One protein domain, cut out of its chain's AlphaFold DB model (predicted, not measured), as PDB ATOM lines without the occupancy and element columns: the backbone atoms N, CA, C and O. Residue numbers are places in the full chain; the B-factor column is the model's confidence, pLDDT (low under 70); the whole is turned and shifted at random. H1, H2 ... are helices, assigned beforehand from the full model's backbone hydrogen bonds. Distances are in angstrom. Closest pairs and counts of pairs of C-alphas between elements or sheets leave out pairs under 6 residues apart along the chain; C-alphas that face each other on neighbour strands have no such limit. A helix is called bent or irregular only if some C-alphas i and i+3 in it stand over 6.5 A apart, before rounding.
ATOM      1  N   LYS A   6       8.988   9.563 -31.266       39.25
ATOM      2  CA  LYS A   6       9.390   8.531 -32.244       39.25
ATOM      3  C   LYS A   6       8.878   7.134 -31.890       39.25
ATOM      4  O   LYS A   6       8.362   6.444 -32.766       39.25
ATOM      5  N   ASP A   7       8.909   6.773 -30.606       39.00
ATOM      6  CA  ASP A   7       8.274   5.551 -30.094       39.00
ATOM      7  C   ASP A   7       6.744   5.636 -30.147       39.00
ATOM      8  O   ASP A   7       6.075   4.697 -29.744       39.00
ATOM      9  N   LYS A   8       6.161   6.751 -30.601       37.84
ATOM     10  CA  LYS A   8       4.728   6.858 -30.876       37.84
ATOM     11  C   LYS A   8       4.438   6.804 -32.368       37.84
ATOM     12  O   LYS A   8       3.515   6.095 -32.704       37.84
ATOM     13  N   LEU A   9       5.207   7.447 -33.255       38.12
ATOM     14  CA  LEU A   9       4.966   7.390 -34.710       38.12
ATOM     15  C   LEU A   9       5.279   6.015 -35.304       38.12
ATOM     16  O   LEU A   9       4.415   5.432 -35.950       38.12
ATOM     17  N   PHE A  10       6.474   5.470 -35.040       39.09
ATOM     18  CA  PHE A  10       6.823   4.131 -35.518       39.09
ATOM     19  C   PHE A  10       5.881   3.109 -34.893       39.09
ATOM     20  O   PHE A  10       5.266   2.351 -35.614       39.09
ATOM     21  N   ASN A  11       5.638   3.161 -33.580       39.81
ATOM     22  CA  ASN A  11       4.667   2.269 -32.942       39.81
ATOM     23  C   ASN A  11       3.206   2.539 -33.345       39.81
ATOM     24  O   ASN A  11       2.401   1.637 -33.213       39.81
ATOM     25  N   TYR A  12       2.811   3.717 -33.821       44.31
ATOM     26  CA  TYR A  12       1.445   3.983 -34.295       44.31
ATOM     27  C   TYR A  12       1.272   3.489 -35.733       44.31
ATOM     28  O   TYR A  12       0.355   2.724 -36.013       44.31
ATOM     29  N   MET A  13       2.201   3.812 -36.631       46.03
ATOM     30  CA  MET A  13       2.211   3.248 -37.980       46.03
ATOM     31  C   MET A  13       2.423   1.728 -37.970       46.03
ATOM     32  O   MET A  13       1.827   1.010 -38.767       46.03
ATOM     33  N   PHE A  14       3.242   1.230 -37.045       41.03
ATOM     34  CA  PHE A  14       3.559  -0.187 -36.916       41.03
ATOM     35  C   PHE A  14       2.548  -0.967 -36.063       41.03
ATOM     36  O   PHE A  14       2.364  -2.146 -36.316       41.03
ATOM     37  N   ASN A  15       1.863  -0.376 -35.072       40.53
ATOM     38  CA  ASN A  15       0.884  -1.113 -34.245       40.53
ATOM     39  C   ASN A  15      -0.585  -0.796 -34.559       40.53
ATOM     40  O   ASN A  15      -1.426  -1.647 -34.277       40.53
ATOM     41  N   THR A  16      -0.912   0.377 -35.107       43.91
ATOM     42  CA  THR A  16      -2.285   0.741 -35.506       43.91
ATOM     43  C   THR A  16      -2.496   0.426 -36.981       43.91
ATOM     44  O   THR A  16      -3.360  -0.376 -37.322       43.91
ATOM     45  N   LEU A  17      -1.649   0.968 -37.857       45.41
ATOM     46  CA  LEU A  17      -1.819   0.802 -39.298       45.41
ATOM     47  C   LEU A  17      -1.306  -0.557 -39.823       45.41
ATOM     48  O   LEU A  17      -1.927  -1.086 -40.732       45.41
ATOM     49  N   CYS A  18      -0.282  -1.218 -39.246       45.81
ATOM     50  CA  CYS A  18       0.046  -2.608 -39.652       45.81
ATOM     51  C   CYS A  18      -1.050  -3.620 -39.316       45.81
ATOM     52  O   CYS A  18      -1.215  -4.585 -40.059       45.81
ATOM     53  N   LYS A  19      -1.764  -3.446 -38.193       48.34
ATOM     54  CA  LYS A  19      -2.859  -4.357 -37.821       48.34
ATOM     55  C   LYS A  19      -4.004  -4.272 -38.823       48.34
ATOM     56  O   LYS A  19      -4.635  -5.284 -39.108       48.34
ATOM     57  N   GLU A  20      -4.231  -3.084 -39.376       51.56
ATOM     58  CA  GLU A  20      -5.243  -2.847 -40.401       51.56
ATOM     59  C   GLU A  20      -4.692  -2.990 -41.828       51.56
ATOM     60  O   GLU A  20      -5.483  -3.187 -42.737       51.56
ATOM     61  N   ARG A  21      -3.367  -3.005 -42.050       55.41
ATOM     62  CA  ARG A  21      -2.726  -3.063 -43.382       55.41
ATOM     63  C   ARG A  21      -3.233  -4.223 -44.221       55.41
ATOM     64  O   ARG A  21      -3.567  -4.022 -45.379       55.41
ATOM     65  N   HIS A  22      -3.283  -5.432 -43.665       53.25
ATOM     66  CA  HIS A  22      -3.750  -6.592 -44.427       53.25
ATOM     67  C   HIS A  22      -5.223  -6.428 -44.838       53.25
ATOM     68  O   HIS A  22      -5.561  -6.632 -45.997       53.25
ATOM     69  N   SER A  23      -6.066  -5.943 -43.920       60.84
ATOM     70  CA  SER A  23      -7.461  -5.578 -44.195       60.84
ATOM     71  C   SER A  23      -7.564  -4.475 -45.254       60.84
ATOM     72  O   SER A  23      -8.300  -4.626 -46.220       60.84
ATOM     73  N   ASP A  24      -6.804  -3.391 -45.128       61.88
ATOM     74  CA  ASP A  24      -6.776  -2.266 -46.064       61.88
ATOM     75  C   ASP A  24      -6.344  -2.684 -47.462       61.88
ATOM     76  O   ASP A  24      -6.931  -2.231 -48.440       61.88
ATOM     77  N   LEU A  25      -5.343  -3.557 -47.560       60.38
ATOM     78  CA  LEU A  25      -4.850  -4.060 -48.833       60.38
ATOM     79  C   LEU A  25      -5.844  -5.040 -49.460       60.38
ATOM     80  O   LEU A  25      -6.166  -4.865 -50.630       60.38
ATOM     81  N   ILE A  26      -6.419  -5.983 -48.700       60.28
ATOM     82  CA  ILE A  26      -7.536  -6.825 -49.178       60.28
ATOM     83  C   ILE A  26      -8.668  -5.937 -49.692       60.28
ATOM     84  O   ILE A  26      -9.250  -6.177 -50.751       60.28
ATOM     85  N   ARG A  27      -8.974  -4.879 -48.939       66.31
ATOM     86  CA  ARG A  27     -10.018  -3.934 -49.291       66.31
ATOM     87  C   ARG A  27      -9.695  -3.183 -50.588       66.31
ATOM     88  O   ARG A  27     -10.566  -3.089 -51.445       66.31
ATOM     89  N   ALA A  28      -8.477  -2.689 -50.746       62.50
ATOM     90  CA  ALA A  28      -8.034  -1.993 -51.949       62.50
ATOM     91  C   ALA A  28      -8.036  -2.914 -53.180       62.50
ATOM     92  O   ALA A  28      -8.532  -2.518 -54.231       62.50
ATOM     93  N   VAL A  29      -7.554  -4.155 -53.041       59.12
ATOM     94  CA  VAL A  29      -7.592  -5.181 -54.102       59.12
ATOM     95  C   VAL A  29      -9.028  -5.450 -54.538       59.12
ATOM     96  O   VAL A  29      -9.328  -5.423 -55.728       59.12
ATOM     97  N   SER A  30      -9.930  -5.648 -53.576       63.78
ATOM     98  CA  SER A  30     -11.351  -5.869 -53.851       63.78
ATOM     99  C   SER A  30     -11.978  -4.700 -54.615       63.78
ATOM    100  O   SER A  30     -12.710  -4.952 -55.566       63.78
ATOM    101  N   ALA A  31     -11.667  -3.452 -54.245       65.44
ATOM    102  CA  ALA A  31     -12.146  -2.259 -54.947       65.44
ATOM    103  C   ALA A  31     -11.642  -2.193 -56.398       65.44
ATOM    104  O   ALA A  31     -12.428  -1.958 -57.311       65.44
ATOM    105  N   MET A  32     -10.349  -2.465 -56.620       65.06
ATOM    106  CA  MET A  32      -9.754  -2.485 -57.965       65.06
ATOM    107  C   MET A  32     -10.382  -3.559 -58.862       65.06
ATOM    108  O   MET A  32     -10.560  -3.332 -60.054       65.06
ATOM    109  N   GLN A  33     -10.752  -4.710 -58.296       63.34
ATOM    110  CA  GLN A  33     -11.372  -5.810 -59.040       63.34
ATOM    111  C   GLN A  33     -12.853  -5.577 -59.351       63.34
ATOM    112  O   GLN A  33     -13.318  -5.946 -60.426       63.34
ATOM    113  N   SER A  34     -13.612  -5.020 -58.404       66.25
ATOM    114  CA  SER A  34     -15.062  -4.843 -58.546       66.25
ATOM    115  C   SER A  34     -15.457  -3.509 -59.184       66.25
ATOM    116  O   SER A  34     -16.607  -3.357 -59.593       66.25
ATOM    117  N   GLY A  35     -14.540  -2.536 -59.234       65.44
ATOM    118  CA  GLY A  35     -14.848  -1.143 -59.572       65.44
ATOM    119  C   GLY A  35     -15.638  -0.410 -58.478       65.44
ATOM    120  O   GLY A  35     -16.148   0.685 -58.713       65.44
ATOM    121  N   GLU A  36     -15.785  -1.006 -57.290       71.19
ATOM    122  CA  GLU A  36     -16.473  -0.396 -56.153       71.19
ATOM    123  C   GLU A  36     -15.640   0.753 -55.571       71.19
ATOM    124  O   GLU A  36     -14.500   0.562 -55.149       71.19
ATOM    125  N   LYS A  37     -16.242   1.943 -55.475       71.44
ATOM    126  CA  LYS A  37     -15.599   3.116 -54.874       71.44
ATOM    127  C   LYS A  37     -15.548   3.013 -53.357       71.44
ATOM    128  O   LYS A  37     -16.561   2.723 -52.717       71.44
ATOM    129  N   ARG A  38     -14.396   3.339 -52.763       68.25
ATOM    130  CA  ARG A  38     -14.212   3.359 -51.303       68.25
ATOM    131  C   ARG A  38     -13.884   4.752 -50.783       68.25
ATOM    132  O   ARG A  38     -13.212   5.537 -51.439       68.25
ATOM    133  N   GLY A  39     -14.394   5.063 -49.590       63.81
ATOM    134  CA  GLY A  39     -14.128   6.333 -48.909       63.81
ATOM    135  C   GLY A  39     -12.689   6.441 -48.390       63.81
ATOM    136  O   GLY A  39     -12.021   5.426 -48.187       63.81
ATOM    137  N   SER A  40     -12.229   7.673 -48.144       62.50
ATOM    138  CA  SER A  40     -10.880   7.944 -47.626       62.50
ATOM    139  C   SER A  40     -10.682   7.417 -46.198       62.50
ATOM    140  O   SER A  40     -11.636   7.245 -45.427       62.50
ATOM    141  N   LYS A  41      -9.424   7.180 -45.811       63.62
ATOM    142  CA  LYS A  41      -9.094   6.630 -44.493       63.62
ATOM    143  C   LYS A  41      -9.287   7.642 -43.359       63.62
ATOM    144  O   LYS A  41      -8.693   8.700 -43.301       63.62
ATOM    145  N   SER A  42     -10.053   7.190 -42.369       57.16
ATOM    146  CA  SER A  42      -9.848   7.412 -40.936       57.16
ATOM    147  C   SER A  42      -9.876   8.845 -40.369       57.16
ATOM    148  O   SER A  42      -8.923   9.622 -40.421       57.16
ATOM    149  N   THR A  43     -10.908   9.097 -39.561       61.69
ATOM    150  CA  THR A  43     -10.971  10.156 -38.534       61.69
ATOM    151  C   THR A  43      -9.733  10.194 -37.613       61.69
ATOM    152  O   THR A  43      -9.418  11.239 -37.038       61.69
ATOM    153  N   VAL A  44      -9.002   9.081 -37.465       60.59
ATOM    154  CA  VAL A  44      -7.816   8.959 -36.597       60.59
ATOM    155  C   VAL A  44      -6.583   9.643 -37.206       60.59
ATOM    156  O   VAL A  44      -5.849  10.298 -36.467       60.59
ATOM    157  N   LEU A  45      -6.383   9.577 -38.531       66.50
ATOM    158  CA  LEU A  45      -5.311  10.312 -39.230       66.50
ATOM    159  C   LEU A  45      -5.477  11.821 -39.019       66.50
ATOM    160  O   LEU A  45      -4.551  12.491 -38.564       66.50
ATOM    161  N   ARG A  46      -6.699  12.334 -39.214       71.88
ATOM    162  CA  ARG A  46      -7.053  13.741 -38.949       71.88
ATOM    163  C   ARG A  46      -6.736  14.169 -37.520       71.88
ATOM    164  O   ARG A  46      -6.157  15.236 -37.315       71.88
ATOM    165  N   LYS A  47      -7.081  13.339 -36.531       72.88
ATOM    166  CA  LYS A  47      -6.750  13.600 -35.124       72.88
ATOM    167  C   LYS A  47      -5.234  13.652 -34.906       72.88
ATOM    168  O   LYS A  47      -4.748  14.587 -34.278       72.88
ATOM    169  N   TRP A  48      -4.495  12.689 -35.452       71.81
ATOM    170  CA  TRP A  48      -3.044  12.607 -35.288       71.81
ATOM    171  C   TRP A  48      -2.304  13.804 -35.896       71.81
ATOM    172  O   TRP A  48      -1.437  14.380 -35.237       71.81
ATOM    173  N   PHE A  49      -2.657  14.213 -37.118       74.31
ATOM    174  CA  PHE A  49      -2.066  15.400 -37.739       74.31
ATOM    175  C   PHE A  49      -2.361  16.653 -36.931       74.31
ATOM    176  O   PHE A  49      -1.446  17.413 -36.627       74.31
ATOM    177  N   ARG A  50      -3.608  16.830 -36.482       75.56
ATOM    178  CA  ARG A  50      -3.959  17.962 -35.621       75.56
ATOM    179  C   ARG A  50      -3.098  18.001 -34.355       75.56
ATOM    180  O   ARG A  50      -2.623  19.063 -33.974       75.56
ATOM    181  N   GLU A  51      -2.854  16.849 -33.732       74.31
ATOM    182  CA  GLU A  51      -2.017  16.736 -32.529       74.31
ATOM    183  C   GLU A  51      -0.511  16.917 -32.805       74.31
ATOM    184  O   GLU A  51       0.222  17.370 -31.924       74.31
ATOM    185  N   THR A  52      -0.030  16.563 -34.001       66.12
ATOM    186  CA  THR A  52       1.413  16.483 -34.304       66.12
ATOM    187  C   THR A  52       1.935  17.693 -35.070       66.12
ATOM    188  O   THR A  52       3.032  18.179 -34.786       66.12
ATOM    189  N   THR A  53       1.157  18.176 -36.034       70.56
ATOM    190  CA  THR A  53       1.507  19.278 -36.933       70.56
ATOM    191  C   THR A  53       0.638  20.515 -36.707       70.56
ATOM    192  O   THR A  53       0.946  21.563 -37.262       70.56
ATOM    193  N   GLY A  54      -0.410  20.441 -35.884       75.75
ATOM    194  CA  GLY A  54      -1.377  21.529 -35.727       75.75
ATOM    195  C   GLY A  54      -2.367  21.601 -36.892       75.75
ATOM    196  O   GLY A  54      -2.415  20.714 -37.748       75.75
ATOM    197  N   GLU A  55      -3.182  22.652 -36.907       80.25
ATOM    198  CA  GLU A  55      -4.165  22.881 -37.968       80.25
ATOM    199  C   GLU A  55      -3.490  23.365 -39.258       80.25
ATOM    200  O   GLU A  55      -2.509  24.108 -39.228       80.25
ATOM    201  N   THR A  56      -4.010  22.913 -40.400       83.50
ATOM    202  CA  THR A  56      -3.557  23.318 -41.738       83.50
ATOM    203  C   THR A  56      -4.774  23.690 -42.586       83.50
ATOM    204  O   THR A  56      -5.829  23.075 -42.395       83.50
ATOM    205  N   PRO A  57      -4.670  24.686 -43.489       86.75
ATOM    206  CA  PRO A  57      -5.786  25.104 -44.337       86.75
ATOM    207  C   PRO A  57      -6.351  23.927 -45.127       86.75
ATOM    208  O   PRO A  57      -5.583  23.090 -45.592       86.75
ATOM    209  N   GLU A  58      -7.673  23.848 -45.265       90.06
ATOM    210  CA  GLU A  58      -8.300  22.826 -46.104       90.06
ATOM    211  C   GLU A  58      -7.996  23.066 -47.587       90.06
ATOM    212  O   GLU A  58      -7.792  24.201 -48.020       90.06
ATOM    213  N   LEU A  59      -7.976  21.982 -48.366       91.62
ATOM    214  CA  LEU A  59      -7.870  22.071 -49.820       91.62
ATOM    215  C   LEU A  59      -9.161  22.655 -50.401       91.62
ATOM    216  O   LEU A  59     -10.260  22.290 -49.977       91.62
ATOM    217  N   SER A  60      -9.035  23.522 -51.407       95.38
ATOM    218  CA  SER A  60     -10.190  23.962 -52.194       95.38
ATOM    219  C   SER A  60     -10.798  22.789 -52.978       95.38
ATOM    220  O   SER A  60     -10.156  21.759 -53.190       95.38
ATOM    221  N   SER A  61     -12.036  22.938 -53.458       94.62
ATOM    222  CA  SER A  61     -12.668  21.914 -54.305       94.62
ATOM    223  C   SER A  61     -11.877  21.639 -55.589       94.62
ATOM    224  O   SER A  61     -11.803  20.495 -56.023       94.62
ATOM    225  N   GLU A  62     -11.251  22.670 -56.163       96.00
ATOM    226  CA  GLU A  62     -10.372  22.548 -57.332       96.00
ATOM    227  C   GLU A  62      -9.104  21.759 -56.990       96.00
ATOM    228  O   GLU A  62      -8.777  20.793 -57.671       96.00
ATOM    229  N   GLN A  63      -8.450  22.090 -55.871       96.00
ATOM    230  CA  GLN A  63      -7.268  21.363 -55.404       96.00
ATOM    231  C   GLN A  63      -7.581  19.904 -55.066       96.00
ATOM    232  O   GLN A  63      -6.746  19.031 -55.281       96.00
ATOM    233  N   LEU A  64      -8.765  19.621 -54.523       92.94
ATOM    234  CA  LEU A  64      -9.192  18.250 -54.265       92.94
ATOM    235  C   LEU A  64      -9.408  17.478 -55.572       92.94
ATOM    236  O   LEU A  64      -9.016  16.315 -55.640       92.94
ATOM    237  N   SER A  65      -9.986  18.111 -56.597       94.25
ATOM    238  CA  SER A  65     -10.134  17.513 -57.930       94.25
ATOM    239  C   SER A  65      -8.775  17.212 -58.566       94.25
ATOM    240  O   SER A  65      -8.577  16.129 -59.098       94.25
ATOM    241  N   ASP A  66      -7.807  18.117 -58.446       95.88
ATOM    242  CA  ASP A  66      -6.457  17.912 -58.985       95.88
ATOM    243  C   ASP A  66      -5.720  16.749 -58.284       95.88
ATOM    244  O   ASP A  66      -5.084  15.904 -58.920       95.88
ATOM    245  N   VAL A  67      -5.892  16.608 -56.962       93.88
ATOM    246  CA  VAL A  67      -5.398  15.425 -56.231       93.88
ATOM    247  C   VAL A  67      -6.081  14.146 -56.730       93.88
ATOM    248  O   VAL A  67      -5.406  13.131 -56.910       93.88
ATOM    249  N   GLN A  68      -7.394  14.180 -56.972       91.75
ATOM    250  CA  GLN A  68      -8.133  13.042 -57.529       91.75
ATOM    251  C   GLN A  68      -7.585  12.627 -58.889       91.75
ATOM    252  O   GLN A  68      -7.282  11.452 -59.087       91.75
ATOM    253  N   ASP A  69      -7.400  13.586 -59.792       92.44
ATOM    254  CA  ASP A  69      -6.912  13.339 -61.146       92.44
ATOM    255  C   ASP A  69      -5.468  12.824 -61.142       92.44
ATOM    256  O   ASP A  69      -5.140  11.861 -61.842       92.44
ATOM    257  N   THR A  70      -4.615  13.396 -60.290       91.81
ATOM    258  CA  THR A  70      -3.219  12.973 -60.121       91.81
ATOM    259  C   THR A  70      -3.124  11.529 -59.627       91.81
ATOM    260  O   THR A  70      -2.273  10.758 -60.083       91.81
ATOM    261  N   TRP A  71      -3.990  11.127 -58.696       88.25
ATOM    262  CA  TRP A  71      -3.987   9.800 -58.075       88.25
ATOM    263  C   TRP A  71      -5.061   8.852 -58.620       88.25
ATOM    264  O   TRP A  71      -5.310   7.815 -58.005       88.25
ATOM    265  N   LYS A  72      -5.665   9.169 -59.770       86.56
ATOM    266  CA  LYS A  72      -6.840   8.477 -60.330       86.56
ATOM    267  C   LYS A  72      -6.708   6.956 -60.393       86.56
ATOM    268  O   LYS A  72      -7.672   6.257 -60.101       86.56
ATOM    269  N   ASP A  73      -5.508   6.449 -60.683       77.81
ATOM    270  CA  ASP A  73      -5.247   5.015 -60.855       77.81
ATOM    271  C   ASP A  73      -5.446   4.219 -59.558       77.81
ATOM    272  O   ASP A  73      -5.738   3.026 -59.592       77.81
ATOM    273  N   ILE A  74      -5.302   4.877 -58.404       78.75
ATOM    274  CA  ILE A  74      -5.480   4.261 -57.086       78.75
ATOM    275  C   ILE A  74      -6.448   5.041 -56.185       78.75
ATOM    276  O   ILE A  74      -6.573   4.717 -55.002       78.75
ATOM    277  N   TRP A  75      -7.151   6.047 -56.707       83.19
ATOM    278  CA  TRP A  75      -8.027   6.913 -55.916       83.19
ATOM    279  C   TRP A  75      -9.186   6.131 -55.287       83.19
ATOM    280  O   TRP A  75      -9.366   6.137 -54.067       83.19
ATOM    281  N   ASP A  76      -9.917   5.371 -56.107       78.44
ATOM    282  CA  ASP A  76     -11.120   4.639 -55.685       78.44
ATOM    283  C   ASP A  76     -10.821   3.458 -54.738       78.44
ATOM    284  O   ASP A  76     -11.733   2.889 -54.134       78.44
ATOM    285  N   THR A  77      -9.540   3.127 -54.536       72.94
ATOM    286  CA  THR A  77      -9.099   2.090 -53.588       72.94
ATOM    287  C   THR A  77      -9.274   2.498 -52.125       72.94
ATOM    288  O   THR A  77      -9.234   1.642 -51.234       72.94
ATOM    289  N   GLY A  78      -9.429   3.800 -51.859       74.69
ATOM    290  CA  GLY A  78      -9.423   4.370 -50.512       74.69
ATOM    291  C   GLY A  78      -8.040   4.384 -49.847       74.69
ATOM    292  O   GLY A  78      -7.946   4.668 -48.655       74.69
ATOM    293  N   LEU A  79      -6.957   4.063 -50.569       76.31
ATOM    294  CA  LEU A  79      -5.583   4.155 -50.051       76.31
ATOM    295  C   LEU A  79      -5.055   5.590 -50.014       76.31
ATOM    296  O   LEU A  79      -4.198   5.893 -49.189       76.31
ATOM    297  N   VAL A  80      -5.550   6.452 -50.901       82.94
ATOM    298  CA  VAL A  80      -5.126   7.850 -51.002       82.94
ATOM    299  C   VAL A  80      -5.927   8.696 -50.026       82.94
ATOM    300  O   VAL A  80      -7.155   8.731 -50.077       82.94
ATOM    301  N   ASP A  81      -5.221   9.396 -49.140       86.25
ATOM    302  CA  ASP A  81      -5.811  10.403 -48.265       86.25
ATOM    303  C   ASP A  81      -5.296  11.802 -48.657       86.25
ATOM    304  O   ASP A  81      -4.097  12.075 -48.506       86.25
ATOM    305  N   PRO A  82      -6.170  12.712 -49.141       89.12
ATOM    306  CA  PRO A  82      -5.772  14.068 -49.527       89.12
ATOM    307  C   PRO A  82      -5.248  14.900 -48.346       89.12
ATOM    308  O   PRO A  82      -4.635  15.947 -48.559       89.12
ATOM    309  N   LEU A  83      -5.433  14.446 -47.101       86.94
ATOM    310  CA  LEU A  83      -4.890  15.097 -45.912       86.94
ATOM    311  C   LEU A  83      -3.364  15.228 -45.952       86.94
ATOM    312  O   LEU A  83      -2.828  16.208 -45.439       86.94
ATOM    313  N   TRP A  84      -2.651  14.291 -46.580       89.31
ATOM    314  CA  TRP A  84      -1.203  14.423 -46.760       89.31
ATOM    315  C   TRP A  84      -0.861  15.647 -47.609       89.31
ATOM    316  O   TRP A  84      -0.048  16.473 -47.196       89.31
ATOM    317  N   VAL A  85      -1.543  15.812 -48.746       93.38
ATOM    318  CA  VAL A  85      -1.386  16.979 -49.627       93.38
ATOM    319  C   VAL A  85      -1.727  18.262 -48.876       93.38
ATOM    320  O   VAL A  85      -0.964  19.226 -48.937       93.38
ATOM    321  N   GLN A  86      -2.825  18.258 -48.116       92.06
ATOM    322  CA  GLN A  86      -3.238  19.376 -47.269       92.06
ATOM    323  C   GLN A  86      -2.127  19.789 -46.292       92.06
ATOM    324  O   GLN A  86      -1.751  20.960 -46.226       92.06
ATOM    325  N   VAL A  87      -1.574  18.825 -45.554       89.81
ATOM    326  CA  VAL A  87      -0.584  19.087 -44.506       89.81
ATOM    327  C   VAL A  87       0.719  19.607 -45.095       89.81
ATOM    328  O   VAL A  87       1.222  20.634 -44.635       89.81
ATOM    329  N   TYR A  88       1.256  18.955 -46.128       93.19
ATOM    330  CA  TYR A  88       2.492  19.415 -46.760       93.19
ATOM    331  C   TYR A  88       2.324  20.789 -47.401       93.19
ATOM    332  O   TYR A  88       3.160  21.666 -47.175       93.19
ATOM    333  N   SER A  89       1.221  21.018 -48.114       93.62
ATOM    334  CA  SER A  89       0.944  22.315 -48.740       93.62
ATOM    335  C   SER A  89       0.804  23.420 -47.695       93.62
ATOM    336  O   SER A  89       1.421  24.474 -47.820       93.62
ATOM    337  N   GLY A  90       0.065  23.162 -46.612       91.06
ATOM    338  CA  GLY A  90      -0.123  24.120 -45.524       91.06
ATOM    339  C   GLY A  90       1.169  24.459 -44.773       91.06
ATOM    340  O   GLY A  90       1.338  25.593 -44.332       91.06
ATOM    341  N   LYS A  91       2.094  23.501 -44.633       88.62
ATOM    342  CA  LYS A  91       3.384  23.712 -43.949       88.62
ATOM    343  C   LYS A  91       4.435  24.388 -44.815       88.62
ATOM    344  O   LYS A  91       5.214  25.197 -44.316       88.62
ATOM    345  N   THR A  92       4.479  24.041 -46.094       89.69
ATOM    346  CA  THR A  92       5.495  24.552 -47.022       89.69
ATOM    347  C   THR A  92       5.075  25.864 -47.676       89.69
ATOM    348  O   THR A  92       5.936  26.651 -48.063       89.69
ATOM    349  N   GLY A  93       3.766  26.115 -47.781       88.75
ATOM    350  CA  GLY A  93       3.202  27.159 -48.636       88.75
ATOM    351  C   GLY A  93       3.222  26.792 -50.125       88.75
ATOM    352  O   GLY A  93       2.848  27.616 -50.953       88.75
ATOM    353  N   ILE A  94       3.654  25.574 -50.471       88.50
ATOM    354  CA  ILE A  94       3.779  25.080 -51.843       88.50
ATOM    355  C   ILE A  94       2.733  23.994 -52.044       88.50
ATOM    356  O   ILE A  94       2.856  22.893 -51.506       88.50
ATOM    357  N   TYR A  95       1.709  24.303 -52.834       94.31
ATOM    358  CA  TYR A  95       0.731  23.310 -53.254       94.31
ATOM    359  C   TYR A  95       1.319  22.378 -54.319       94.31
ATOM    360  O   TYR A  95       1.940  22.833 -55.278       94.31
ATOM    361  N   SER A  96       1.087  21.076 -54.158       95.62
ATOM    362  CA  SER A  96       1.284  20.088 -55.216       95.62
ATOM    363  C   SER A  96       0.388  18.873 -54.974       95.62
ATOM    364  O   SER A  96       0.406  18.334 -53.864       95.62
ATOM    365  N   PRO A  97      -0.348  18.384 -55.984       94.88
ATOM    366  CA  PRO A  97      -1.152  17.173 -55.840       94.88
ATOM    367  C   PRO A  97      -0.295  15.898 -55.739       94.88
ATOM    368  O   PRO A  97      -0.802  14.836 -55.381       94.88
ATOM    369  N   GLU A  98       1.012  15.979 -56.015       95.12
ATOM    370  CA  GLU A  98       1.919  14.829 -56.075       95.12
ATOM    371  C   GLU A  98       2.518  14.423 -54.723       95.12
ATOM    372  O   GLU A  98       3.204  13.397 -54.653       95.12
ATOM    373  N   TYR A  99       2.290  15.192 -53.651       95.06
ATOM    374  CA  TYR A  99       2.755  14.798 -52.320       95.06
ATOM    375  C   TYR A  99       2.269  13.390 -51.975       95.06
ATOM    376  O   TYR A  99       1.084  13.074 -52.088       95.06
ATOM    377  N   VAL A 100       3.196  12.543 -51.526       92.06
ATOM    378  CA  VAL A 100       2.902  11.151 -51.196       92.06
ATOM    379  C   VAL A 100       2.659  10.997 -49.700       92.06
ATOM    380  O   VAL A 100       3.392  11.530 -48.861       92.06
TER     381      VAL A 100
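This is residues 6 to 100 of the 547 residues of a protein of Firmicutes bacterium CAG:240 (UniProt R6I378). A flat, open frame of helices: the long helix H1, bent into two arms, makes one long bent border, and H2, H5 and H3 stand away from it with few contacts. H2 and H5 run the same way, H3 crosses H5's direction, and the little H4 sits near both H3 and the second arm of H1. The printed part has 95 residues, with five named helices in the order H1 to H5 and no named strand, and its class is all helix. It is compact, with a radius of gyration of the C-alphas of 14.1 A and spans of 38 by 36 by 18 A.

Find C-alpha 6 at (9.390, 8.531, -32.244), where H1, residues 6 to 34, begins. By its hydrogen bonds it was assigned as one helix, but it is bent: C-alphas 19 and 22 are 7.0 A apart. Arm H1a, residues 6 to 19, is 18.6 A long; H1b, residues 22 to 34, is 18.2 A. Next come H2, residues 43 to 53, 15.5 A; H3, residues 61 to 70, 14.2 A; H4, residues 72 to 75, 4.8 A; and H5, residues 83 to 92, 14.1 A, ending at C-alpha 92 (5.495, 24.552, -47.022).

H1a and H1b stand at a steep tilt of 50 degrees. H1b and H4 are near each other, with 6 pairs of C-alphas within 10 A. Look at Gln 68 and Trp 75, the closest C-alphas of H3 and H4, 6.3 A apart: close but not clearly touching. H3 and H5 are also close but not clearly touching, Val 67 to Val 85 being their closest C-alphas at 7.9 A, and only just about perpendicular at 71 degrees. H2 and H5 only just touch, with 3 pairs of C-alphas within 8 A, the closest being Arg 46 and Leu 83 at 7.4 A; they run the same way at a shallow tilt of 14 degrees. Every O i to N i+4 pair is within hydrogen-bond range in H1b, H2, H3 and H5, against 6 of 10 in H1a; H4 is too short for one.

The farthest C-alphas, Lys 6 and Ser 34, are 38.3 A apart. The printed part has no cut and no long link. Confidence is under 70 at residues 6 to 35, 38 to 45 and 52.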